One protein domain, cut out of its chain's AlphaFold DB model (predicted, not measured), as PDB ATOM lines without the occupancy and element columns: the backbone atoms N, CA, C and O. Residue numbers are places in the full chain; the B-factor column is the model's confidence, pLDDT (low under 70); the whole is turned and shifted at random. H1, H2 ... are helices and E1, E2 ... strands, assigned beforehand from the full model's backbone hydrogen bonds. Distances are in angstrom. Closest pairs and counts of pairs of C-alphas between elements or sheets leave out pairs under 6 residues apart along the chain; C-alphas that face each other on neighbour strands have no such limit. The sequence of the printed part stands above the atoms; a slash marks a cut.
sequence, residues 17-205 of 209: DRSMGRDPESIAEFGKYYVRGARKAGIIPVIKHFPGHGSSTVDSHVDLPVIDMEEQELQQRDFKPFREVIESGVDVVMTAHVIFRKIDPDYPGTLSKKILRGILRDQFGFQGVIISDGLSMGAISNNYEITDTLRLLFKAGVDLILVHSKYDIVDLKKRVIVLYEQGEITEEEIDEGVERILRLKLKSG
ATOM      1  N   ASP A  17     157.813 158.389 205.333       86.62
ATOM      2  CA  ASP A  17     158.901 157.509 205.781       86.62
ATOM      3  C   ASP A  17     159.682 158.023 207.005       86.62
ATOM      4  O   ASP A  17     160.509 157.303 207.562       86.62
ATOM      5  N   ARG A  18     159.401 159.245 207.471       90.81
ATOM      6  CA  ARG A  18     159.959 159.788 208.715       90.81
ATOM      7  C   ARG A  18     159.281 159.219 209.962       90.81
ATOM      8  O   ARG A  18     159.856 159.322 211.045       90.81
ATOM      9  N   SER A  19     158.061 158.693 209.835       91.38
ATOM     10  CA  SER A  19     157.359 158.037 210.941       91.38
ATOM     11  C   SER A  19     157.926 156.640 211.184       91.38
ATOM     12  O   SER A  19     158.274 155.925 210.248       91.38
ATOM     13  N   MET A  20     157.966 156.222 212.449       93.25
ATOM     14  CA  MET A  20     158.430 154.886 212.833       93.25
ATOM     15  C   MET A  20     157.343 153.800 212.708       93.25
ATOM     16  O   MET A  20     157.636 152.632 212.954       93.25
ATOM     17  N   GLY A  21     156.100 154.141 212.347       91.62
ATOM     18  CA  GLY A  21     155.025 153.157 212.190       91.62
ATOM     19  C   GLY A  21     153.617 153.747 212.273       91.62
ATOM     20  O   GLY A  21     153.435 154.955 212.259       91.62
ATOM     21  N   ARG A  22     152.595 152.891 212.351       91.44
ATOM     22  CA  ARG A  22     151.181 153.311 212.504       91.44
ATOM     23  C   ARG A  22     150.636 153.099 213.914       91.44
ATOM     24  O   ARG A  22     149.618 153.680 214.267       91.44
ATOM     25  N   ASP A  23     151.300 152.232 214.669       94.31
ATOM     26  CA  ASP A  23     150.881 151.769 215.984       94.31
ATOM     27  C   ASP A  23     151.424 152.713 217.075       94.31
ATOM     28  O   ASP A  23     152.650 152.848 217.195       94.31
ATOM     29  N   PRO A  24     150.552 153.407 217.832       95.56
ATOM     30  CA  PRO A  24     150.971 154.364 218.856       95.56
ATOM     31  C   PRO A  24     151.889 153.761 219.924       95.56
ATOM     32  O   PRO A  24     152.864 154.391 220.330       95.56
ATOM     33  N   GLU A  25     151.609 152.536 220.357       96.94
ATOM     34  CA  GLU A  25     152.355 151.798 221.372       96.94
ATOM     35  C   GLU A  25     153.778 151.498 220.894       96.94
ATOM     36  O   GLU A  25     154.752 151.812 221.583       96.94
ATOM     37  N   SER A  26     153.910 150.966 219.679       97.06
ATOM     38  CA  SER A  26     155.206 150.690 219.059       97.06
ATOM     39  C   SER A  26     156.027 151.970 218.888       97.06
ATOM     40  O   SER A  26     157.217 151.998 219.205       97.06
ATOM     41  N   ILE A  27     155.406 153.069 218.437       97.00
ATOM     42  CA  ILE A  27     156.103 154.358 218.286       97.00
ATOM     43  C   ILE A  27     156.547 154.906 219.642       97.00
ATOM     44  O   ILE A  27     157.666 155.417 219.747       97.00
ATOM     45  N   ALA A  28     155.713 154.796 220.677       97.81
ATOM     46  CA  ALA A  28     156.080 155.189 222.031       97.81
ATOM     47  C   ALA A  28     157.312 154.408 222.512       97.81
ATOM     48  O   ALA A  28     158.269 155.001 223.018       97.81
ATOM     49  N   GLU A  29     157.327 153.089 222.317       98.12
ATOM     50  CA  GLU A  29     158.450 152.230 222.686       98.12
ATOM     51  C   GLU A  29     159.735 152.610 221.930       98.12
ATOM     52  O   GLU A  29     160.774 152.873 222.548       98.12
ATOM     53  N   PHE A  30     159.672 152.729 220.601       98.00
ATOM     54  CA  PHE A  30     160.824 153.120 219.783       98.00
ATOM     55  C   PHE A  30     161.320 154.528 220.124       98.00
ATOM     56  O   PHE A  30     162.529 154.758 220.228       98.00
ATOM     57  N   GLY A  31     160.402 155.458 220.388       98.06
ATOM     58  CA  GLY A  31     160.698 156.807 220.853       98.06
ATOM     59  C   GLY A  31     161.493 156.808 222.157       98.06
ATOM     60  O   GLY A  31     162.527 157.477 222.245       98.06
ATOM     61  N   LYS A  32     161.080 156.002 223.146       98.44
ATOM     62  CA  LYS A  32     161.800 155.834 224.422       98.44
ATOM     63  C   LYS A  32     163.215 155.292 224.199       98.44
ATOM     64  O   LYS A  32     164.165 155.798 224.807       98.44
ATOM     65  N   TYR A  33     163.390 154.300 223.322       98.06
ATOM     66  CA  TYR A  33     164.720 153.768 223.003       98.06
ATOM     67  C   TYR A  33     165.607 154.796 222.301       98.06
ATOM     68  O   TYR A  33     166.765 154.957 222.699       98.06
ATOM     69  N   TYR A  34     165.076 155.538 221.326       97.94
ATOM     70  CA  TYR A  34     165.821 156.594 220.641       97.94
ATOM     71  C   TYR A  34     166.273 157.672 221.630       97.94
ATOM     72  O   TYR A  34     167.452 158.021 221.673       97.94
ATOM     73  N   VAL A  35     165.354 158.177 222.463       97.81
ATOM     74  CA  VAL A  35     165.643 159.187 223.496       97.81
ATOM     75  C   VAL A  35     166.744 158.699 224.438       97.81
ATOM     76  O   VAL A  35     167.688 159.438 224.726       97.81
ATOM     77  N   ARG A  36     166.675 157.438 224.881       97.12
ATOM     78  CA  ARG A  36     167.705 156.825 225.729       97.12
ATOM     79  C   ARG A  36     169.057 156.741 225.021       97.12
ATOM     80  O   ARG A  36     170.077 157.043 225.639       97.12
ATOM     81  N   GLY A  37     169.078 156.330 223.756       97.50
ATOM     82  CA  GLY A  37     170.294 156.230 222.949       97.50
ATOM     83  C   GLY A  37     170.962 157.588 222.734       97.50
ATOM     84  O   GLY A  37     172.142 157.743 223.043       97.50
ATOM     85  N   ALA A  38     170.193 158.592 222.302       96.62
ATOM     86  CA  ALA A  38     170.676 159.956 222.093       96.62
ATOM     87  C   ALA A  38     171.304 160.539 223.367       96.62
ATOM     88  O   ALA A  38     172.418 161.055 223.335       96.62
ATOM     89  N   ARG A  39     170.642 160.355 224.516       94.06
ATOM     90  CA  ARG A  39     171.168 160.797 225.814       94.06
ATOM     91  C   ARG A  39     172.477 160.128 226.197       94.06
ATOM     92  O   ARG A  39     173.379 160.806 226.671       94.06
ATOM     93  N   LYS A  40     172.601 158.814 225.982       95.19
ATOM     94  CA  LYS A  40     173.863 158.092 226.223       95.19
ATOM     95  C   LYS A  40     175.008 158.626 225.362       95.19
ATOM     96  O   LYS A  40     176.152 158.573 225.795       95.19
ATOM     97  N   ALA A  41     174.696 159.153 224.181       95.62
ATOM     98  CA  ALA A  41     175.657 159.804 223.297       95.62
ATOM     99  C   ALA A  41     175.918 161.285 223.646       95.62
ATOM    100  O   ALA A  41     176.628 161.960 222.906       95.62
ATOM    101  N   GLY A  42     175.345 161.815 224.734       93.12
ATOM    102  CA  GLY A  42     175.488 163.222 225.123       93.12
ATOM    103  C   GLY A  42     174.668 164.198 224.272       93.12
ATOM    104  O   GLY A  42     174.932 165.397 224.291       93.12
ATOM    105  N   ILE A  43     173.679 163.710 223.521       95.62
ATOM    106  CA  ILE A  43     172.824 164.518 222.643       95.62
ATOM    107  C   ILE A  43     171.480 164.760 223.332       95.62
ATOM    108  O   ILE A  43     170.874 163.828 223.860       95.62
ATOM    109  N   ILE A  44     170.982 165.997 223.278       97.75
ATOM    110  CA  ILE A  44     169.639 166.358 223.752       97.75
ATOM    111  C   ILE A  44     168.612 165.933 222.686       97.75
ATOM    112  O   ILE A  44     168.585 166.522 221.601       97.75
ATOM    113  N   PRO A  45     167.764 164.919 222.940       97.75
ATOM    114  CA  PRO A  45     166.716 164.550 222.002       97.75
ATOM    115  C   PRO A  45     165.566 165.563 222.042       97.75
ATOM    116  O   PRO A  45     165.245 166.123 223.089       97.75
ATOM    117  N   VAL A  46     164.918 165.740 220.892       98.44
ATOM    118  CA  VAL A  46     163.767 166.635 220.710       98.44
ATOM    119  C   VAL A  46     162.662 165.844 220.027       98.44
ATOM    120  O   VAL A  46     162.785 165.539 218.832       98.44
ATOM    121  N   ILE A  47     161.622 165.477 220.773       98.50
ATOM    122  CA  ILE A  47     160.487 164.731 220.214       98.50
ATOM    123  C   ILE A  47     159.580 165.665 219.419       98.50
ATOM    124  O   ILE A  47     159.424 166.828 219.793       98.50
ATOM    125  N   LYS A  48     159.036 165.187 218.295       97.50
ATOM    126  CA  LYS A  48     158.303 166.040 217.351       97.50
ATOM    127  C   LYS A  48     157.305 165.282 216.466       97.50
ATOM    128  O   LYS A  48     157.508 164.088 216.270       97.50
ATOM    129  N   HIS A  49     156.276 165.928 215.920       96.94
ATOM    130  CA  HIS A  49     155.891 167.340 216.116       96.94
ATOM    131  C   HIS A  49     154.619 167.379 216.971       96.94
ATOM    132  O   HIS A  49     153.566 166.915 216.552       96.94
ATOM    133  N   PHE A  50     154.714 167.883 218.198       98.12
ATOM    134  CA  PHE A  50     153.624 167.830 219.168       98.12
ATOM    135  C   PHE A  50     152.453 168.752 218.774       98.12
ATOM    136  O   PHE A  50     152.698 169.903 218.410       98.12
ATOM    137  N   PRO A  51     151.188 168.312 218.911       92.62
ATOM    138  CA  PRO A  51     150.763 167.053 219.525       92.62
ATOM    139  C   PRO A  51     150.541 165.900 218.531       92.62
ATOM    140  O   PRO A  51     150.011 164.864 218.907       92.62
ATOM    141  N   GLY A  52     150.973 166.050 217.280       87.56
ATOM    142  CA  GLY A  52     150.936 165.010 216.256       87.56
ATOM    143  C   GLY A  52     150.563 165.575 214.888       87.56
ATOM    144  O   GLY A  52     149.500 166.155 214.708       87.56
ATOM    145  N   HIS A  53     151.432 165.394 213.898       82.56
ATOM    146  CA  HIS A  53     151.211 165.818 212.505       82.56
ATOM    147  C   HIS A  53     150.760 164.653 211.604       82.56
ATOM    148  O   HIS A  53     150.311 164.837 210.478       82.56
ATOM    149  N   GLY A  54     150.851 163.423 212.110       74.25
ATOM    150  CA  GLY A  54     150.698 162.185 211.340       74.25
ATOM    151  C   GLY A  54     149.389 162.029 210.565       74.25
ATOM    152  O   GLY A  54     149.367 161.438 209.484       74.25
ATOM    153  N   SER A  55     148.310 162.593 211.107       75.00
ATOM    154  CA  SER A  55     146.960 162.532 210.539       75.00
ATOM    155  C   SER A  55     146.644 163.676 209.562       75.00
ATOM    156  O   SER A  55     145.554 163.712 208.991       75.00
ATOM    157  N   SER A  56     147.581 164.604 209.345       70.00
ATOM    158  CA  SER A  56     147.430 165.697 208.385       70.00
ATOM    159  C   SER A  56     147.590 165.228 206.935       70.00
ATOM    160  O   SER A  56     148.509 164.473 206.605       70.00
ATOM    161  N   THR A  57     146.742 165.755 206.049       66.81
ATOM    162  CA  THR A  57     146.842 165.589 204.590       66.81
ATOM    163  C   THR A  57     147.423 166.806 203.864       66.81
ATOM    164  O   THR A  57     147.622 166.750 202.652       66.81
ATOM    165  N   VAL A  58     147.687 167.904 204.580       70.19
ATOM    166  CA  VAL A  58     148.246 169.149 204.028       70.19
ATOM    167  C   VAL A  58     149.633 169.376 204.615       70.19
ATOM    168  O   VAL A  58     149.823 169.274 205.831       70.19
ATOM    169  N   ASP A  59     150.608 169.674 203.756       67.44
ATOM    170  CA  ASP A  59     151.971 169.992 204.181       67.44
ATOM    171  C   ASP A  59     152.034 171.390 204.802       67.44
ATOM    172  O   ASP A  59     151.799 172.391 204.126       67.44
ATOM    173  N   SER A  60     152.426 171.458 206.078       67.06
ATOM    174  CA  SER A  60     152.603 172.711 206.822       67.06
ATOM    175  C   SER A  60     153.683 173.628 206.245       67.06
ATOM    176  O   SER A  60     153.733 174.811 206.586       67.06
ATOM    177  N   HIS A  61     154.567 173.122 205.380       70.38
ATOM    178  CA  HIS A  61     155.488 173.979 204.631       70.38
ATOM    179  C   HIS A  61     154.765 174.820 203.575       70.38
ATOM    180  O   HIS A  61     155.257 175.898 203.241       70.38
ATOM    181  N   VAL A  62     153.610 174.355 203.086       64.69
ATOM    182  CA  VAL A  62     152.830 174.984 202.016       64.69
ATOM    183  C   VAL A  62     151.652 175.771 202.588       64.69
ATOM    184  O   VAL A  62     151.522 176.955 202.281       64.69
ATOM    185  N   ASP A  63     150.831 175.147 203.436       74.38
ATOM    186  CA  ASP A  63     149.615 175.761 203.983       74.38
ATOM    187  C   ASP A  63     149.231 175.178 205.355       74.38
ATOM    188  O   ASP A  63     149.787 174.171 205.785       74.38
ATOM    189  N   LEU A  64     148.310 175.825 206.070       83.50
ATOM    190  CA  LEU A  64     147.927 175.486 207.438       83.50
ATOM    191  C   LEU A  64     147.083 174.198 207.489       83.50
ATOM    192  O   LEU A  64     145.914 174.209 207.094       83.50
ATOM    193  N   PRO A  65     147.621 173.080 208.007       84.81
ATOM    194  CA  PRO A  65     146.882 171.835 208.057       84.81
ATOM    195  C   PRO A  65     145.858 171.831 209.185       84.81
ATOM    196  O   PRO A  65     146.085 172.410 210.250       84.81
ATOM    197  N   VAL A  66     144.749 171.128 208.965       90.00
ATOM    198  CA  VAL A  66     143.656 171.021 209.932       90.00
ATOM    199  C   VAL A  66     143.340 169.558 210.212       90.00
ATOM    200  O   VAL A  66     143.050 168.789 209.297       90.00
ATOM    201  N   ILE A  67     143.341 169.199 211.490       89.69
ATOM    202  CA  ILE A  67     142.861 167.924 212.011       89.69
ATOM    203  C   ILE A  67     141.513 168.170 212.696       89.69
ATOM    204  O   ILE A  67     141.391 169.017 213.582       89.69
ATOM    205  N   ASP A  68     140.499 167.418 212.270       90.81
ATOM    206  CA  ASP A  68     139.117 167.506 212.765       90.81
ATOM    207  C   ASP A  68     138.717 166.219 213.503       90.81
ATOM    208  O   ASP A  68     137.707 165.589 213.199       90.81
ATOM    209  N   MET A  69     139.578 165.789 214.427       90.69
ATOM    210  CA  MET A  69     139.354 164.644 215.315       90.69
ATOM    211  C   MET A  69     139.003 165.122 216.721       90.69
ATOM    212  O   MET A  69     139.502 166.155 217.170       90.69
ATOM    213  N   GLU A  70     138.179 164.342 217.419       94.12
ATOM    214  CA  GLU A  70     137.838 164.585 218.822       94.12
ATOM    215  C   GLU A  70     139.057 164.381 219.732       94.12
ATOM    216  O   GLU A  70     139.899 163.510 219.491       94.12
ATOM    217  N   GLU A  71     139.143 165.153 220.819       93.75
ATOM    218  CA  GLU A  71     140.279 165.087 221.749       93.75
ATOM    219  C   GLU A  71     140.463 163.678 222.328       93.75
ATOM    220  O   GLU A  71     141.594 163.207 222.449       93.75
ATOM    221  N   GLN A  72     139.375 162.959 222.633       94.62
ATOM    222  CA  GLN A  72     139.472 161.592 223.153       94.62
ATOM    223  C   GLN A  72     140.110 160.633 222.144       94.62
ATOM    224  O   GLN A  72     140.837 159.731 222.554       94.62
ATOM    225  N   GLU A  73     139.871 160.817 220.844       93.94
ATOM    226  CA  GLU A  73     140.513 159.998 219.815       93.94
ATOM    227  C   GLU A  73     142.009 160.323 219.719       93.94
ATOM    228  O   GLU A  73     142.843 159.414 219.743       93.94
ATOM    229  N   LEU A  74     142.360 161.612 219.714       94.44
ATOM    230  CA  LEU A  74     143.751 162.070 219.697       94.44
ATOM    231  C   LEU A  74     144.542 161.559 220.914       94.44
ATOM    232  O   LEU A  74     145.678 161.111 220.771       94.44
ATOM    233  N   GLN A  75     143.923 161.538 222.099       94.50
ATOM    234  CA  GLN A  75     144.508 161.003 223.338       94.50
ATOM    235  C   GLN A  75     144.857 159.509 223.254       94.50
ATOM    236  O   GLN A  75     145.807 159.060 223.903       94.50
ATOM    237  N   GLN A  76     144.102 158.727 222.476       94.12
ATOM    238  CA  GLN A  76     144.358 157.295 222.278       94.12
ATOM    239  C   GLN A  76     145.358 157.022 221.151       94.12
ATOM    240  O   GLN A  76     145.922 155.930 221.090       94.12
ATOM    241  N   ARG A  77     145.582 157.999 220.267       93.69
ATOM    242  CA  ARG A  77     146.367 157.846 219.041       93.69
ATOM    243  C   ARG A  77     147.553 158.800 219.018       93.69
ATOM    244  O   ARG A  77     148.613 158.455 219.527       93.69
ATOM    245  N   ASP A  78     147.387 159.978 218.425       94.06
ATOM    246  CA  ASP A  78     148.460 160.918 218.106       94.06
ATOM    247  C   ASP A  78     149.207 161.403 219.357       94.06
ATOM    248  O   ASP A  78     150.430 161.532 219.335       94.06
ATOM    249  N   PHE A  79     148.508 161.595 220.479       96.50
ATOM    250  CA  PHE A  79     149.120 162.136 221.691       96.50
ATOM    251  C   PHE A  79     149.830 161.065 222.521       96.50
ATOM    252  O   PHE A  79     150.733 161.378 223.305       96.50
ATOM    253  N   LYS A  80     149.427 159.798 222.371       97.00
ATOM    254  CA  LYS A  80     149.897 158.689 223.206       97.00
ATOM    255  C   LYS A  80     151.422 158.510 223.156       97.00
ATOM    256  O   LYS A  80     152.018 158.480 224.237       97.00
ATOM    257  N   PRO A  81     152.089 158.501 221.981       97.88
ATOM    258  CA  PRO A  81     153.546 158.452 221.915       97.88
ATOM    259  C   PRO A  81     154.224 159.602 222.659       97.88
ATOM    260  O   PRO A  81     155.211 159.384 223.360       97.88
ATOM    261  N   PHE A  82     153.694 160.823 222.547       98.50
ATOM    262  CA  PHE A  82     154.259 161.980 223.237       98.50
ATOM    263  C   PHE A  82     154.114 161.853 224.748       98.50
ATOM    264  O   PHE A  82     155.116 161.995 225.444       98.50
ATOM    265  N   ARG A  83     152.913 161.533 225.250       98.12
ATOM    266  CA  ARG A  83     152.657 161.344 226.686       98.12
ATOM    267  C   ARG A  83     153.619 160.320 227.283       98.12
ATOM    268  O   ARG A  83     154.335 160.620 228.230       98.12
ATOM    269  N   GLU A  84     153.714 159.147 226.669       98.25
ATOM    270  CA  GLU A  84     154.556 158.064 227.177       98.25
ATOM    271  C   GLU A  84     156.061 158.378 227.125       98.25
ATOM    272  O   GLU A  84     156.833 157.963 227.995       98.25
ATOM    273  N   VAL A  85     156.521 159.099 226.099       98.12
ATOM    274  CA  VAL A  85     157.931 159.506 226.004       98.12
ATOM    275  C   VAL A  85     158.236 160.658 226.971       98.12
ATOM    276  O   VAL A  85     159.331 160.696 227.539       98.12
ATOM    277  N   ILE A  86     157.277 161.547 227.232       98.38
ATOM    278  CA  ILE A  86     157.368 162.584 228.270       98.38
ATOM    279  C   ILE A  86     157.475 161.956 229.659       98.38
ATOM    280  O   ILE A  86     158.375 162.330 230.407       98.38
ATOM    281  N   GLU A  87     156.658 160.950 229.970       96.94
ATOM    282  CA  GLU A  87     156.731 160.187 231.227       96.94
ATOM    283  C   GLU A  87     158.084 159.479 231.402       96.94
ATOM    284  O   GLU A  87     158.588 159.350 232.516       96.94
ATOM    285  N   SER A  88     158.743 159.090 230.301       95.31
ATOM    286  CA  SER A  88     160.124 158.574 230.329       95.31
ATOM    287  C   SER A  88     161.193 159.657 230.575       95.31
ATOM    288  O   SER A  88     162.395 159.373 230.637       95.31
ATOM    289  N   GLY A  89     160.755 160.908 230.721       93.00
ATOM    290  CA  GLY A  89     161.529 162.048 231.173       93.00
ATOM    291  C   GLY A  89     162.277 162.773 230.069       93.00
ATOM    292  O   GLY A  89     163.411 163.156 230.331       93.00
ATOM    293  N   VAL A  90     161.742 162.912 228.847       96.44
ATOM    294  CA  VAL A  90     162.346 163.711 227.750       96.44
ATOM    295  C   VAL A  90     162.519 165.188 228.142       96.44
ATOM    296  O   VAL A  90     161.770 165.704 228.963       96.44
ATOM    297  N   ASP A  91     163.518 165.869 227.577       96.75
ATOM    298  CA  ASP A  91     163.846 167.250 227.962       96.75
ATOM    299  C   ASP A  91     163.247 168.316 227.045       96.75
ATOM    300  O   ASP A  91     163.076 169.453 227.479       96.75
ATOM    301  N   VAL A  92     162.980 167.983 225.778       98.69
ATOM    302  CA  VAL A  92     162.569 168.964 224.769       98.69
ATOM    303  C   VAL A  92     161.470 168.401 223.873       98.69
ATOM    304  O   VAL A  92     161.587 167.285 223.353       98.69
ATOM    305  N   VAL A  93     160.435 169.208 223.657       98.81
ATOM    306  CA  VAL A  93     159.312 168.940 222.753       98.81
ATOM    307  C   VAL A  93     159.270 170.029 221.692       98.81
ATOM    308  O   VAL A  93     159.279 171.210 222.024       98.81
ATOM    309  N   MET A  94     159.211 169.635 220.422       98.75
ATOM    310  CA  MET A  94     158.965 170.553 219.312       98.75
ATOM    311  C   MET A  94     157.489 170.529 218.930       98.75
ATOM    312  O   MET A  94     156.924 169.444 218.793       98.75
ATOM    313  N   THR A  95     156.882 171.699 218.756       98.38
ATOM    314  CA  THR A  95     155.459 171.853 218.413       98.38
ATOM    315  C   THR A  95     155.193 171.631 216.923       98.38
ATOM    316  O   THR A  95     156.123 171.550 216.128       98.38
ATOM    317  N   ALA A  96     153.921 171.530 216.540       95.50
ATOM    318  CA  ALA A  96     153.459 171.429 215.161       95.50
ATOM    319  C   ALA A  96     152.591 172.635 214.778       95.50
ATOM    320  O   ALA A  96     151.697 173.049 215.525       95.50
ATOM    321  N   HIS A  97     152.790 173.148 213.564       95.62
ATOM    322  CA  HIS A  97     151.930 174.175 212.970       95.62
ATOM    323  C   HIS A  97     150.679 173.539 212.348       95.62
ATOM    324  O   HIS A  97     150.531 173.532 211.132       95.62
ATOM    325  N   VAL A  98     149.820 172.949 213.181       94.56
ATOM    326  CA  VAL A  98     148.595 172.237 212.772       94.56
ATOM    327  C   VAL A  98     147.425 172.703 213.635       94.56
ATOM    328  O   VAL A  98     147.560 172.776 214.855       94.56
ATOM    329  N   ILE A  99     146.286 173.017 213.020       95.31
ATOM    330  CA  ILE A  99     145.030 173.332 213.714       95.31
ATOM    331  C   ILE A  99     144.366 172.033 214.159       95.31
ATOM    332  O   ILE A  99     144.125 171.146 213.342       95.31
ATOM    333  N   PHE A 100     143.995 171.948 215.435       95.25
ATOM    334  CA  PHE A 100     143.196 170.849 215.978       95.25
ATOM    335  C   PHE A 100     141.802 171.385 216.271       95.25
ATOM    336  O   PHE A 100     141.529 171.850 217.376       95.25
ATOM    337  N   ARG A 101     140.924 171.356 215.262       95.12
ATOM    338  CA  ARG A 101     139.666 172.124 215.233       95.12
ATOM    339  C   ARG A 101     138.775 171.894 216.457       95.12
ATOM    340  O   ARG A 101     138.113 172.824 216.904       95.12
ATOM    341  N   LYS A 102     138.756 170.671 216.992       95.94
ATOM    342  CA  LYS A 102     137.942 170.296 218.160       95.94
ATOM    343  C   LYS A 102     138.535 170.719 219.509       95.94
ATOM    344  O   LYS A 102     137.816 170.704 220.499       95.94
ATOM    345  N   ILE A 103     139.810 171.114 219.551       97.12
ATOM    346  CA  ILE A 103     140.505 171.575 220.765       97.12
ATOM    347  C   ILE A 103     140.682 173.096 220.715       97.12
ATOM    348  O   ILE A 103     140.249 173.827 221.611       97.12
ATOM    349  N   ASP A 104     141.304 173.587 219.643       97.44
ATOM    350  CA  ASP A 104     141.495 175.011 219.401       97.44
ATOM    351  C   ASP A 104     141.306 175.333 217.911       97.44
ATOM    352  O   ASP A 104     142.198 175.063 217.104       97.44
ATOM    353  N   PRO A 105     140.134 175.863 217.512       95.62
ATOM    354  CA  PRO A 105     139.859 176.172 216.112       95.62
ATOM    355  C   PRO A 105     140.593 177.425 215.618       95.62
ATOM    356  O   PRO A 105     140.738 177.590 214.409       95.62
ATOM    357  N   ASP A 106     141.052 178.281 216.534       95.69
ATOM    358  CA  ASP A 106     141.581 179.611 216.213       95.69
ATOM    359  C   ASP A 106     143.103 179.612 215.993       95.69
ATOM    360  O   ASP A 106     143.633 180.429 215.233       95.69
ATOM    361  N   TYR A 107     143.822 178.698 216.654       97.12
ATOM    362  CA  TYR A 107     145.284 178.702 216.689       97.12
ATOM    363  C   TYR A 107     145.880 177.313 216.462       97.12
ATOM    364  O   TYR A 107     145.407 176.336 217.050       97.12
ATOM    365  N   PRO A 108     146.951 177.196 215.649       97.06
ATOM    366  CA  PRO A 108     147.665 175.938 215.514       97.06
ATOM    367  C   PRO A 108     148.312 175.538 216.838       97.06
ATOM    368  O   PRO A 108     148.564 176.388 217.690       97.06
ATOM    369  N   GLY A 109     148.671 174.260 216.979       97.38
ATOM    370  CA  GLY A 109     149.327 173.711 218.170       97.38
ATOM    371  C   GLY A 109     150.476 174.574 218.696       97.38
ATOM    372  O   GLY A 109     150.538 174.836 219.890       97.38
ATOM    373  N   THR A 110     151.324 175.101 217.809       98.19
ATOM    374  CA  THR A 110     152.421 176.021 218.162       98.19
ATOM    375  C   THR A 110     151.981 177.343 218.812       98.19
ATOM    376  O   THR A 110     152.726 177.895 219.617       98.19
ATOM    377  N   LEU A 111     150.808 177.875 218.462       98.44
ATOM    378  CA  LEU A 111     150.288 179.163 218.951       98.44
ATOM    379  C   LEU A 111     149.149 178.995 219.974       98.44
ATOM    380  O   LEU A 111     148.631 179.980 220.497       98.44
ATOM    381  N   SER A 112     148.744 177.758 220.263       98.50
ATOM    382  CA  SER A 112     147.594 177.460 221.110       98.50
ATOM    383  C   SER A 112     147.993 177.306 222.575       98.50
ATOM    384  O   SER A 112     148.627 176.330 222.981       98.50
ATOM    385  N   LYS A 113     147.520 178.230 223.420       98.19
ATOM    386  CA  LYS A 113     147.638 178.112 224.884       98.19
ATOM    387  C   LYS A 113     146.895 176.881 225.422       98.19
ATOM    388  O   LYS A 113     147.358 176.274 226.386       98.19
ATOM    389  N   LYS A 114     145.772 176.493 224.801       98.50
ATOM    390  CA  LYS A 114     145.006 175.295 225.190       98.50
ATOM    391  C   LYS A 114     145.835 174.026 225.002       98.50
ATOM    392  O   LYS A 114     145.854 173.173 225.880       98.50
ATOM    393  N   ILE A 115     146.566 173.931 223.892       98.50
ATOM    394  CA  ILE A 115     147.397 172.765 223.583       98.50
ATOM    395  C   ILE A 115     148.703 172.789 224.384       98.50
ATOM    396  O   ILE A 115     149.048 171.795 225.021       98.50
ATOM    397  N   LEU A 116     149.434 173.908 224.400       98.69
ATOM    398  CA  LEU A 116     150.754 173.950 225.034       98.69
ATOM    399  C   LEU A 116     150.691 174.058 226.559       98.69
ATOM    400  O   LEU A 116     151.379 173.301 227.236       98.69
ATOM    401  N   ARG A 117     149.870 174.943 227.131       98.19
ATOM    402  CA  ARG A 117     149.714 174.997 228.595       98.19
ATOM    403  C   ARG A 117     148.721 173.935 229.066       98.19
ATOM    404  O   ARG A 117     149.102 173.068 229.838       98.19
ATOM    405  N   GLY A 118     147.510 173.924 228.509       98.31
ATOM    406  CA  GLY A 118     146.450 173.021 228.970       98.31
ATOM    407  C   GLY A 118     146.777 171.533 228.809       98.31
ATOM    408  O   GLY A 118     146.659 170.774 229.763       98.31
ATOM    409  N   ILE A 119     147.214 171.085 227.631       98.44
ATOM    410  CA  ILE A 119     147.499 169.654 227.410       98.44
ATOM    411  C   ILE A 119     148.948 169.323 227.784       98.44
ATOM    412  O   ILE A 119     149.190 168.461 228.625       98.44
ATOM    413  N   LEU A 120     149.934 169.995 227.185       98.62
ATOM    414  CA  LEU A 120     151.335 169.602 227.359       98.62
ATOM    415  C   LEU A 120     151.874 169.894 228.769       98.62
ATOM    416  O   LEU A 120     152.493 169.012 229.369       98.62
ATOM    417  N   ARG A 121     151.667 171.103 229.311       98.25
ATOM    418  CA  ARG A 121     152.129 171.434 230.672       98.25
ATOM    419  C   ARG A 121     151.239 170.816 231.743       98.25
ATOM    420  O   ARG A 121     151.777 170.135 232.613       98.25
ATOM    421  N   ASP A 122     149.927 171.033 231.680       98.25
ATOM    422  CA  ASP A 122     149.031 170.701 232.792       98.25
ATOM    423  C   ASP A 122     148.637 169.218 232.778       98.25
ATOM    424  O   ASP A 122     148.873 168.517 233.760       98.25
ATOM    425  N   GLN A 123     148.095 168.699 231.666       97.94
ATOM    426  CA  GLN A 123     147.678 167.290 231.606       97.94
ATOM    427  C   GLN A 123     148.868 166.319 231.546       97.94
ATOM    428  O   GLN A 123     148.856 165.299 232.230       97.94
ATOM    429  N   PHE A 124     149.883 166.592 230.716       98.12
ATOM    430  CA  PHE A 124     151.031 165.681 230.543       98.12
ATOM    431  C   PHE A 124     152.155 165.955 231.543       98.12
ATOM    432  O   PHE A 124     153.121 165.194 231.606       98.12
ATOM    433  N   GLY A 125     152.059 167.037 232.321       98.12
ATOM    434  CA  GLY A 125     153.051 167.381 233.332       98.12
ATOM    435  C   GLY A 125     154.417 167.749 232.753       98.12
ATOM    436  O   GLY A 125     155.407 167.714 233.484       98.12
ATOM    437  N   PHE A 126     154.530 168.082 231.460       98.69
ATOM    438  CA  PHE A 126     155.828 168.336 230.838       98.69
ATOM    439  C   PHE A 126     156.470 169.600 231.416       98.69
ATOM    440  O   PHE A 126     155.946 170.697 231.262       98.69
ATOM    441  N   GLN A 127     157.651 169.472 232.023       97.38
ATOM    442  CA  GLN A 127     158.396 170.597 232.619       97.38
ATOM    443  C   GLN A 127     159.654 170.994 231.827       97.38
ATOM    444  O   GLN A 127     160.397 171.879 232.246       97.38
ATOM    445  N   GLY A 128     159.914 170.332 230.695       98.25
ATOM    446  CA  GLY A 128     161.081 170.589 229.851       98.25
ATOM    447  C   GLY A 128     160.908 171.793 228.923       98.25
ATOM    448  O   GLY A 128     160.002 172.601 229.087       98.25
ATOM    449  N   VAL A 129     161.773 171.914 227.925       98.81
ATOM    450  CA  VAL A 129     161.746 173.021 226.963       98.81
ATOM    451  C   VAL A 129     160.757 172.734 225.830       98.81
ATOM    452  O   VAL A 129     160.806 171.674 225.205       98.81
ATOM    453  N   ILE A 130     159.882 173.687 225.531       98.88
ATOM    454  CA  ILE A 130     159.043 173.718 224.334       98.88
ATOM    455  C   ILE A 130     159.749 174.576 223.288       98.88
ATOM    456  O   ILE A 130     160.019 175.753 223.519       98.88
ATOM    457  N   ILE A 131     160.035 173.987 222.131       98.81
ATOM    458  CA  ILE A 131     160.582 174.690 220.969       98.81
ATOM    459  C   ILE A 131     159.539 174.735 219.848       98.81
ATOM    460  O   ILE A 131     158.844 173.749 219.613       98.81
ATOM    461  N   SER A 132     159.410 175.857 219.142       98.31
ATOM    462  CA  SER A 132     158.536 175.910 217.964       98.31
ATOM    463  C   SER A 132     159.090 175.055 216.815       98.31
ATOM    464  O   SER A 132     160.303 174.841 216.722       98.31
ATOM    465  N   ASP A 133     158.236 174.626 215.884       95.69
ATOM    466  CA  ASP A 133     158.720 174.308 214.532       95.69
ATOM    467  C   ASP A 133     159.143 175.601 213.804       95.69
ATOM    468  O   ASP A 133     158.971 176.717 214.313       95.69
ATOM    469  N   GLY A 134     159.717 175.469 212.611       94.69
ATOM    470  CA  GLY A 134     160.286 176.581 211.861       94.69
ATOM    471  C   GLY A 134     159.292 177.713 211.596       94.69
ATOM    472  O   GLY A 134     158.262 177.507 210.956       94.69
ATOM    473  N   LEU A 135     159.610 178.942 212.017       93.06
ATOM    474  CA  LEU A 135     158.716 180.093 211.794       93.06
ATOM    475  C   LEU A 135     158.513 180.448 210.319       93.06
ATOM    476  O   LEU A 135     157.510 181.054 209.957       93.06
ATOM    477  N   SER A 136     159.464 180.098 209.455       89.69
ATOM    478  CA  SER A 136     159.391 180.407 208.023       89.69
ATOM    479  C   SER A 136     158.457 179.485 207.238       89.69
ATOM    480  O   SER A 136     158.321 179.673 206.031       89.69
ATOM    481  N   MET A 137     157.867 178.474 207.879       90.00
ATOM    482  CA  MET A 137     156.946 177.538 207.235       90.00
ATOM    483  C   MET A 137     155.660 178.249 206.796       90.00
ATOM    484  O   MET A 137     155.191 179.165 207.477       90.00
ATOM    485  N   GLY A 138     155.086 177.836 205.661       85.69
ATOM    486  CA  GLY A 138     153.892 178.456 205.072       85.69
ATOM    487  C   GLY A 138     152.700 178.522 206.028       85.69
ATOM    488  O   GLY A 138     152.067 179.569 206.124       85.69
ATOM    489  N   ALA A 139     152.477 177.469 206.825       87.12
ATOM    490  CA  ALA A 139     151.405 177.406 207.822       87.12
ATOM    491  C   ALA A 139     151.378 178.616 208.771       87.12
ATOM    492  O   ALA A 139     150.301 179.092 209.117       87.12
ATOM    493  N   ILE A 140     152.548 179.142 209.147       93.19
ATOM    494  CA  ILE A 140     152.659 180.354 209.966       93.19
ATOM    495  C   ILE A 140     152.838 181.580 209.079       93.19
ATOM    496  O   ILE A 140     152.028 182.500 209.122       93.19
ATOM    497  N   SER A 141     153.873 181.589 208.240       91.38
ATOM    498  CA  SER A 141     154.323 182.810 207.570       91.38
ATOM    499  C   SER A 141     153.395 183.342 206.472       91.38
ATOM    500  O   SER A 141     153.595 184.476 206.043       91.38
ATOM    501  N   ASN A 142     152.411 182.555 206.021       91.38
ATOM    502  CA  ASN A 142     151.379 182.998 205.079       91.38
ATOM    503  C   ASN A 142     150.063 183.394 205.774       91.38
ATOM    504  O   ASN A 142     149.223 184.022 205.139       91.38
ATOM    505  N   ASN A 143     149.872 183.011 207.042       92.62
ATOM    506  CA  ASN A 143     148.590 183.136 207.748       92.62
ATOM    507  C   ASN A 143     148.639 184.090 208.949       92.62
ATOM    508  O   ASN A 143     147.595 184.542 209.411       92.62
ATOM    509  N   TYR A 144     149.834 184.393 209.463       94.12
ATOM    510  CA  TYR A 144     150.021 185.230 210.641       94.12
ATOM    511  C   TYR A 144     151.095 186.284 210.395       94.12
ATOM    512  O   TYR A 144     152.179 185.995 209.881       94.12
ATOM    513  N   GLU A 145     150.817 187.505 210.842       95.88
ATOM    514  CA  GLU A 145     151.819 188.560 210.894       95.88
ATOM    515  C   GLU A 145     152.918 188.207 211.899       95.88
ATOM    516  O   GLU A 145     152.675 187.598 212.947       95.88
ATOM    517  N   ILE A 146     154.158 188.592 211.594       95.50
ATOM    518  CA  ILE A 146     155.314 188.155 212.388       95.50
ATOM    519  C   ILE A 146     155.280 188.697 213.823       95.50
ATOM    520  O   ILE A 146     155.621 187.974 214.754       95.50
ATOM    521  N   THR A 147     154.830 189.940 214.028       96.94
ATOM    522  CA  THR A 147     154.712 190.522 215.375       96.94
ATOM    523  C   THR A 147     153.653 189.789 216.201       96.94
ATOM    524  O   THR A 147     153.924 189.413 217.340       96.94
ATOM    525  N   ASP A 148     152.488 189.503 215.612       97.38
ATOM    526  CA  ASP A 148     151.438 188.726 216.278       97.38
ATOM    527  C   ASP A 148     151.881 187.294 216.569       97.38
ATOM    528  O   ASP A 148     151.623 186.772 217.651       97.38
ATOM    529  N   THR A 149     152.611 186.674 215.640       97.56
ATOM    530  CA  THR A 149     153.197 185.343 215.826       97.56
ATOM    531  C   THR A 149     154.111 185.320 217.048       97.56
ATOM    532  O   THR A 149     153.961 184.450 217.901       97.56
ATOM    533  N   LEU A 150     155.028 186.288 217.173       98.06
ATOM    534  CA  LEU A 150     155.925 186.392 218.328       98.06
ATOM    535  C   LEU A 150     155.133 186.512 219.631       98.06
ATOM    536  O   LEU A 150     155.363 185.732 220.552       98.06
ATOM    537  N   ARG A 151     154.160 187.427 219.691       98.44
ATOM    538  CA  ARG A 151     153.289 187.595 220.862       98.44
ATOM    539  C   ARG A 151     152.576 186.295 221.232       98.44
ATOM    540  O   ARG A 151     152.595 185.892 222.392       98.44
ATOM    541  N   LEU A 152     151.966 185.624 220.256       98.44
ATOM    542  CA  LEU A 152     151.228 184.380 220.471       98.44
ATOM    543  C   LEU A 152     152.134 183.238 220.948       98.44
ATOM    544  O   LEU A 152     151.718 182.487 221.824       98.44
ATOM    545  N   LEU A 153     153.373 183.132 220.455       98.50
ATOM    546  CA  LEU A 153     154.342 182.127 220.918       98.50
ATOM    547  C   LEU A 153     154.645 182.270 222.416       98.50
ATOM    548  O   LEU A 153     154.571 181.280 223.149       98.50
ATOM    549  N   PHE A 154     154.916 183.494 222.888       98.31
ATOM    550  CA  PHE A 154     155.127 183.758 224.318       98.31
ATOM    551  C   PHE A 154     153.868 183.435 225.135       98.31
ATOM    552  O   PHE A 154     153.933 182.691 226.116       98.31
ATOM    553  N   LYS A 155     152.692 183.895 224.687       97.94
ATOM    554  CA  LYS A 155     151.407 183.628 225.366       97.94
ATOM    555  C   LYS A 155     151.068 182.138 225.440       97.94
ATOM    556  O   LYS A 155     150.514 181.676 226.443       97.94
ATOM    557  N   ALA A 156     151.396 181.380 224.396       98.25
ATOM    558  CA  ALA A 156     151.186 179.941 224.344       98.25
ATOM    559  C   ALA A 156     152.166 179.174 225.251       98.25
ATOM    560  O   ALA A 156     151.852 178.064 225.669       98.25
ATOM    561  N   GLY A 157     153.298 179.776 225.634       97.88
ATOM    562  CA  GLY A 157     154.307 179.163 226.503       97.88
ATOM    563  C   GLY A 157     155.411 178.427 225.742       97.88
ATOM    564  O   GLY A 157     155.937 177.430 226.240       97.88
ATOM    565  N   VAL A 158     155.739 178.881 224.528       98.69
ATOM    566  CA  VAL A 158     156.934 178.431 223.803       98.69
ATOM    567  C   VAL A 158     158.171 179.048 224.453       98.69
ATOM    568  O   VAL A 158     158.261 180.265 224.583       98.69
ATOM    569  N   ASP A 159     159.144 178.212 224.816       98.62
ATOM    570  CA  ASP A 159     160.369 178.665 225.481       98.62
ATOM    571  C   ASP A 159     161.459 179.039 224.455       98.62
ATOM    572  O   ASP A 159     162.195 180.007 224.631       98.62
ATOM    573  N   LEU A 160     161.575 178.272 223.362       97.94
ATOM    574  CA  LEU A 160     162.540 178.498 222.282       97.94
ATOM    575  C   LEU A 160     161.839 178.696 220.937       97.94
ATOM    576  O   LEU A 160     161.079 177.848 220.479       97.94
ATOM    577  N   ILE A 161     162.163 179.789 220.254       97.44
ATOM    578  CA  ILE A 161     161.606 180.101 218.937       97.44
ATOM    579  C   ILE A 161     162.606 179.681 217.855       97.44
ATOM    580  O   ILE A 161     163.727 180.191 217.801       97.44
ATOM    581  N   LEU A 162     162.208 178.746 216.989       96.38
ATOM    582  CA  LEU A 162     163.050 178.247 215.904       96.38
ATOM    583  C   LEU A 162     162.961 179.161 214.674       96.38
ATOM    584  O   LEU A 162     161.994 179.138 213.909       96.38
ATOM    585  N   VAL A 163     164.010 179.956 214.472       92.06
ATOM    586  CA  VAL A 163     164.125 180.911 213.363       92.06
ATOM    587  C   VAL A 163     164.996 180.334 212.243       92.06
ATOM    588  O   VAL A 163     166.085 179.817 212.490       92.06
ATOM    589  N   HIS A 164     164.530 180.457 210.998       82.44
ATOM    590  CA  HIS A 164     165.285 180.123 209.785       82.44
ATOM    591  C   HIS A 164     165.558 181.379 208.942       82.44
ATOM    592  O   HIS A 164     165.023 182.450 209.224       82.44
ATOM    593  N   SER A 165     166.357 181.235 207.880       76.50
ATOM    594  CA  SER A 165     166.962 182.326 207.091       76.50
ATOM    595  C   SER A 165     166.011 183.379 206.502       76.50
ATOM    596  O   SER A 165     166.486 184.428 206.080       76.50
ATOM    597  N   LYS A 166     164.691 183.144 206.481       84.94
ATOM    598  CA  LYS A 166     163.687 184.131 206.038       84.94
ATOM    599  C   LYS A 166     163.629 185.371 206.943       84.94
ATOM    600  O   LYS A 166     163.258 186.436 206.459       84.94
ATOM    601  N   TYR A 167     163.963 185.242 208.228       89.56
ATOM    602  CA  TYR A 167     163.826 186.325 209.203       89.56
ATOM    603  C   TYR A 167     165.177 186.795 209.744       89.56
ATOM    604  O   TYR A 167     166.039 185.985 210.083       89.56
ATOM    605  N   ASP A 168     165.323 188.113 209.889       93.12
ATOM    606  CA  ASP A 168     166.447 188.719 210.599       93.12
ATOM    607  C   ASP A 168     166.210 188.654 212.114       93.12
ATOM    608  O   ASP A 168     165.271 189.247 212.647       93.12
ATOM    609  N   ILE A 169     167.093 187.949 212.822       93.44
ATOM    610  CA  ILE A 169     167.039 187.794 214.280       93.44
ATOM    611  C   ILE A 169     167.107 189.153 214.992       93.44
ATOM    612  O   ILE A 169     166.484 189.324 216.042       93.44
ATOM    613  N   VAL A 170     167.832 190.133 214.441       95.06
ATOM    614  CA  VAL A 170     167.934 191.472 215.038       95.06
ATOM    615  C   VAL A 170     166.590 192.196 214.972       95.06
ATOM    616  O   VAL A 170     166.193 192.820 215.957       95.06
ATOM    617  N   ASP A 171     165.871 192.085 213.853       96.06
ATOM    618  CA  ASP A 171     164.517 192.634 213.708       96.06
ATOM    619  C   ASP A 171     163.523 191.938 214.646       96.06
ATOM    620  O   ASP A 171     162.813 192.608 215.397       96.06
ATOM    621  N   LEU A 172     163.534 190.600 214.693       96.44
ATOM    622  CA  LEU A 172     162.667 189.839 215.602       96.44
ATOM    623  C   LEU A 172     162.889 190.248 217.061       96.44
ATOM    624  O   LEU A 172     161.927 190.496 217.784       96.44
ATOM    625  N   LYS A 173     164.149 190.394 217.488       96.75
ATOM    626  CA  LYS A 173     164.477 190.846 218.844       96.75
ATOM    627  C   LYS A 173     163.898 192.231 219.138       96.75
ATOM    628  O   LYS A 173     163.349 192.433 220.217       96.75
ATOM    629  N   LYS A 174     163.999 193.181 218.200       98.19
ATOM    630  CA  LYS A 174     163.417 194.525 218.365       98.19
ATOM    631  C   LYS A 174     161.902 194.461 218.538       98.19
ATOM    632  O   LYS A 174     161.374 195.131 219.415       98.19
ATOM    633  N   ARG A 175     161.212 193.625 217.757       98.06
ATOM    634  CA  ARG A 175     159.758 193.424 217.889       98.06
ATOM    635  C   ARG A 175     159.375 192.856 219.250       98.06
ATOM    636  O   ARG A 175     158.426 193.341 219.847       98.06
ATOM    637  N   VAL A 176     160.128 191.877 219.759       98.06
ATOM    638  CA  VAL A 176     159.908 191.323 221.108       98.06
ATOM    639  C   VAL A 176     160.097 192.393 222.186       98.06
ATOM    640  O   VAL A 176     159.281 192.474 223.094       98.06
ATOM    641  N   ILE A 177     161.120 193.247 222.066       98.38
ATOM    642  CA  ILE A 177     161.326 194.368 223.000       98.38
ATOM    643  C   ILE A 177     160.123 195.318 222.980       98.38
ATOM    644  O   ILE A 177     159.615 195.655 224.040       98.38
ATOM    645  N   VAL A 178     159.619 195.683 221.798       98.50
ATOM    646  CA  VAL A 178     158.433 196.548 221.676       98.50
ATOM    647  C   VAL A 178     157.195 195.898 222.302       98.50
ATOM    648  O   VAL A 178     156.496 196.555 223.068       98.50
ATOM    649  N   LEU A 179     156.947 194.609 222.040       98.56
ATOM    650  CA  LEU A 179     155.842 193.862 222.660       98.56
ATOM    651  C   LEU A 179     155.937 193.870 224.193       98.56
ATOM    652  O   LEU A 179     154.921 193.992 224.873       98.56
ATOM    653  N   TYR A 180     157.149 193.744 224.735       98.44
ATOM    654  CA  TYR A 180     157.394 193.809 226.173       98.44
ATOM    655  C   TYR A 180     157.148 195.218 226.731       98.44
ATOM    656  O   TYR A 180     156.403 195.379 227.693       98.44
ATOM    657  N   GLU A 181     157.703 196.251 226.094       98.25
ATOM    658  CA  GLU A 181     157.531 197.655 226.497       98.25
ATOM    659  C   GLU A 181     156.061 198.106 226.452       98.25
ATOM    660  O   GLU A 181     155.642 198.947 227.246       98.25
ATOM    661  N   GLN A 182     155.264 197.528 225.550       98.12
ATOM    662  CA  GLN A 182     153.825 197.775 225.427       98.12
ATOM    663  C   GLN A 182     152.970 196.939 226.396       98.12
ATOM    664  O   GLN A 182     151.756 197.126 226.454       98.12
ATOM    665  N   GLY A 183     153.577 196.028 227.162       97.94
ATOM    666  CA  GLY A 183     152.871 195.124 228.074       97.94
ATOM    667  C   GLY A 183     152.091 194.008 227.371       97.94
ATOM    668  O   GLY A 183     151.266 193.342 227.998       97.94
ATOM    669  N   GLU A 184     152.333 193.783 226.078       98.19
ATOM    670  CA  GLU A 184     151.697 192.706 225.316       98.19
ATOM    671  C   GLU A 184     152.285 191.332 225.659       98.19
ATOM    672  O   GLU A 184     151.574 190.330 225.573       98.19
ATOM    673  N   ILE A 185     153.544 191.281 226.098       98.00
ATOM    674  CA  ILE A 185     154.174 190.119 226.743       98.00
ATOM    675  C   ILE A 185     154.760 190.543 228.093       98.00
ATOM    676  O   ILE A 185     155.186 191.687 228.248       98.00
ATOM    677  N   THR A 186     154.767 189.645 229.075       98.06
ATOM    678  CA  THR A 186     155.258 189.949 230.428       98.06
ATOM    679  C   THR A 186     156.681 189.441 230.650       98.06
ATOM    680  O   THR A 186     157.142 188.525 229.972       98.06
ATOM    681  N   GLU A 187     157.378 190.021 231.631       97.94
ATOM    682  CA  GLU A 187     158.685 189.516 232.077       97.94
ATOM    683  C   GLU A 187     158.573 188.063 232.563       97.94
ATOM    684  O   GLU A 187     159.372 187.224 232.168       97.94
ATOM    685  N   GLU A 188     157.507 187.733 233.301       97.19
ATOM    686  CA  GLU A 188     157.214 186.367 233.758       97.19
ATOM    687  C   GLU A 188     157.104 185.364 232.595       97.19
ATOM    688  O   GLU A 188     157.681 184.282 232.656       97.19
ATOM    689  N   GLU A 189     156.423 185.724 231.498       96.44
ATOM    690  CA  GLU A 189     156.306 184.864 230.309       96.44
ATOM    691  C   GLU A 189     157.667 184.589 229.650       96.44
ATOM    692  O   GLU A 189     157.878 183.507 229.097       96.44
ATOM    693  N   ILE A 190     158.593 185.547 229.711       97.69
ATOM    694  CA  ILE A 190     159.957 185.400 229.192       97.69
ATOM    695  C   ILE A 190     160.796 184.553 230.158       97.69
ATOM    696  O   ILE A 190     161.454 183.597 229.734       97.69
ATOM    697  N   ASP A 191     160.751 184.874 231.449       98.06
ATOM    698  CA  ASP A 191     161.557 184.246 232.495       98.06
ATOM    699  C   ASP A 191     161.221 182.769 232.683       98.06
ATOM    700  O   ASP A 191     162.136 181.951 232.812       98.06
ATOM    701  N   GLU A 192     159.940 182.390 232.595       96.00
ATOM    702  CA  GLU A 192     159.508 180.989 232.590       96.00
ATOM    703  C   GLU A 192     160.274 180.171 231.532       96.00
ATOM    704  O   GLU A 192     160.746 179.061 231.804       96.00
ATOM    705  N   GLY A 193     160.414 180.716 230.320       97.31
ATOM    706  CA  GLY A 193     161.130 180.062 229.228       97.31
ATOM    707  C   GLY A 193     162.640 180.052 229.438       97.31
ATOM    708  O   GLY A 193     163.290 179.008 229.292       97.31
ATOM    709  N   VAL A 194     163.209 181.193 229.840       98.25
ATOM    710  CA  VAL A 194     164.645 181.335 230.124       98.25
ATOM    711  C   VAL A 194     165.084 180.362 231.213       98.25
ATOM    712  O   VAL A 194     166.098 179.676 231.047       98.25
ATOM    713  N   GLU A 195     164.313 180.222 232.289       98.12
ATOM    714  CA  GLU A 195     164.620 179.304 233.380       98.12
ATOM    715  C   GLU A 195     164.696 177.852 232.886       98.12
ATOM    716  O   GLU A 195     165.667 177.144 233.175       98.12
ATOM    717  N   ARG A 196     163.722 177.399 232.086       98.44
ATOM    718  CA  ARG A 196     163.726 176.037 231.522       98.44
ATOM    719  C   ARG A 196     164.923 175.808 230.603       98.44
ATOM    720  O   ARG A 196     165.554 174.751 230.673       98.44
ATOM    721  N   ILE A 197     165.289 176.801 229.792       98.50
ATOM    722  CA  ILE A 197     166.470 176.741 228.919       98.50
ATOM    723  C   ILE A 197     167.757 176.638 229.741       98.50
ATOM    724  O   ILE A 197     168.633 175.830 229.420       98.50
ATOM    725  N   LEU A 198     167.896 177.433 230.801       98.00
ATOM    726  CA  LEU A 198     169.071 177.397 231.673       98.00
ATOM    727  C   LEU A 198     169.168 176.063 232.420       98.00
ATOM    728  O   LEU A 198     170.235 175.445 232.414       98.00
ATOM    729  N   ARG A 199     168.055 175.557 232.968       96.88
ATOM    730  CA  ARG A 199     167.981 174.221 233.585       96.88
ATOM    731  C   ARG A 199     168.402 173.126 232.603       96.88
ATOM    732  O   ARG A 199     169.191 172.256 232.970       96.88
ATOM    733  N   LEU A 200     167.947 173.189 231.348       97.44
ATOM    734  CA  LEU A 200     168.355 172.254 230.295       97.44
ATOM    735  C   LEU A 200     169.863 172.310 230.030       97.44
ATOM    736  O   LEU A 200     170.526 171.271 229.986       97.44
ATOM    737  N   LYS A 201     170.418 173.515 229.861       97.12
ATOM    738  CA  LYS A 201     171.848 173.705 229.593       97.12
ATOM    739  C   LYS A 201     172.717 173.213 230.753       97.12
ATOM    740  O   LYS A 201     173.709 172.532 230.501       97.12
ATOM    741  N   LEU A 202     172.322 173.479 232.000       95.69
ATOM    742  CA  LEU A 202     172.995 172.975 233.206       95.69
ATOM    743  C   LEU A 202     172.920 171.447 233.307       95.69
ATOM    744  O   LEU A 202     173.934 170.789 233.543       95.69
ATOM    745  N   LYS A 203     171.734 170.865 233.082       93.50
ATOM    746  CA  LYS A 203     171.531 169.407 233.063       93.50
ATOM    747  C   LYS A 203     172.393 168.722 232.001       93.50
ATOM    748  O   LYS A 203     172.866 167.614 232.229       93.50
ATOM    749  N   SER A 204     172.612 169.393 230.872       93.06
ATOM    750  CA  SER A 204     173.363 168.871 229.724       93.06
ATOM    751  C   SER A 204     174.860 169.203 229.758       93.06
ATOM    752  O   SER A 204     175.570 168.866 228.817       93.06
ATOM    753  N   GLY A 205     175.351 169.879 230.804       93.00
ATOM    754  CA  GLY A 205     176.764 170.256 230.929       93.00
ATOM    755  C   GLY A 205     177.237 171.313 229.921       93.00
ATOM    756  O   GLY A 205     178.434 171.431 229.685       93.00
TER     757      GLY A 205
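What this domain is: This is residues 17 to 205 of the 209 residues of the protein "Glyco_hydro_3 domain-containing protein" of Spirochaetes bacterium (UniProt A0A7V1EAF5). A small sheet of three short parallel strands sits near the middle, with helices and long loops around it: H3 covers part of one face with H1 outside it, while H8 passes close to E3 and the helices H6 and H7 lie beyond, toward the opposite end from H1. Two long loops, residues 51 to 70 and 96 to 112, leave the last residues of E1 and E2 and are tied together where residues 66 to 67 pair, parallel, with residues 99 to 100. The printed part has 189 residues with eight named helices and three named strands, in the order H1 E1 H2 H3 E2 H4 E3 H5 H6 H7 H8; the sheet runs E1 E2 E3, with its strands parallel, and the class is mostly helix. The whole is compact, with a radius of gyration of the C-alphas of 16.2 A and a rounded outline of 47 by 41 by 30 A.

How they stand to each other: H1, residues 24 to 40, only grazes the sheet with its residues 31 to 38. E1, residues 46 to 50, is an edge strand. H2, residues 71 to 76, is not on the sheet. H3, residues 79 to 87, touches H1, with the C-alphas of Ala 28 and Pro 81 closest at 4.1 A; they run the same way at a tilt of 35.0 degrees, only just steep. H2 and H3 are close but not clearly touching, with the C-alphas of Leu 74 and Lys 80 closest at 7.8 A. E2, residues 92 to 95, is the inner strand, parallel to E1 at 27 degrees; N 94 and O 47 are 2.9 A apart, within hydrogen-bond range. H3 is over E1 and E2 at a height over the sheet of 9.8 A, on a local plane fitted to 6 C-alphas, only just enough; its line and that of E1 stand at 28 degrees on the local plane, only just along the strands. H4, residues 113 to 123, grazes the sheet with residues 115 to 121, and H3 and H4 are near each other. E3, residues 129 to 131, is the other edge strand, parallel to E2 at 32 degrees, with N 93 and O 129 at 2.9 A, within hydrogen-bond range. E1, H2, H3, E2 and then E2, H4, E3 are strand-helix-strand units, parallel neighbour strands with helices between them, each with a right-handed crossover. H5, residues 138 to 141, touches no helix. H6, residues 146 to 156, is the hub: it touches H4 at a shallow tilt of 25 degrees, the same way, with the C-alphas of Lys 113 and Ala 156 closest at 4.0 A. H7, residues 169 to 181, touches H6 at a steep tilt of 62 degrees, with the C-alphas of Thr 147 and Arg 175 closest at 6.3 A. H8, residues 187 to 203, grazes the sheet with residues 193 to 200; the closest C-alphas of E3 and H8, Val 129 and Arg 196, are 5.8 A apart. H8 and H6 only just touch, only at their ends, by residues 189 to 190 of H8, with 3 pairs of C-alphas within 8 A; the closest are Phe 154 and Glu 189, 6.2 A. H1 is apart from H7 and H8, for instance. Every O i to N i+4 pair is within hydrogen-bond range in H1, H2, H3, H6 and H7, against 5 of 7 in H4 and 12 of 13 in H8; H5 is too short for such a pair.

Where its parts are: H1 begins with C-alpha 24 at (150.971, 154.364, 218.856) and spans 24.3 A. E1 spans 10.3 A and E2 10.0 A, with C-alpha 92 at (162.569, 168.964, 224.769). H6 spans 15.1 A, H7 18.4 A and H8 23.9 A, ending with C-alpha 203 at (171.531, 169.407, 233.063).

The domain as a whole: The C-alphas farthest apart, Ser 26 and Glu 181, are 47.6 A apart. The printed part has no cut. The long links are E1 to H2, E2 to H4 and H6 to H7. The mean pLDDT of the printed part is 94.3, and residues 57, 59 to 60 and 62 are under 70.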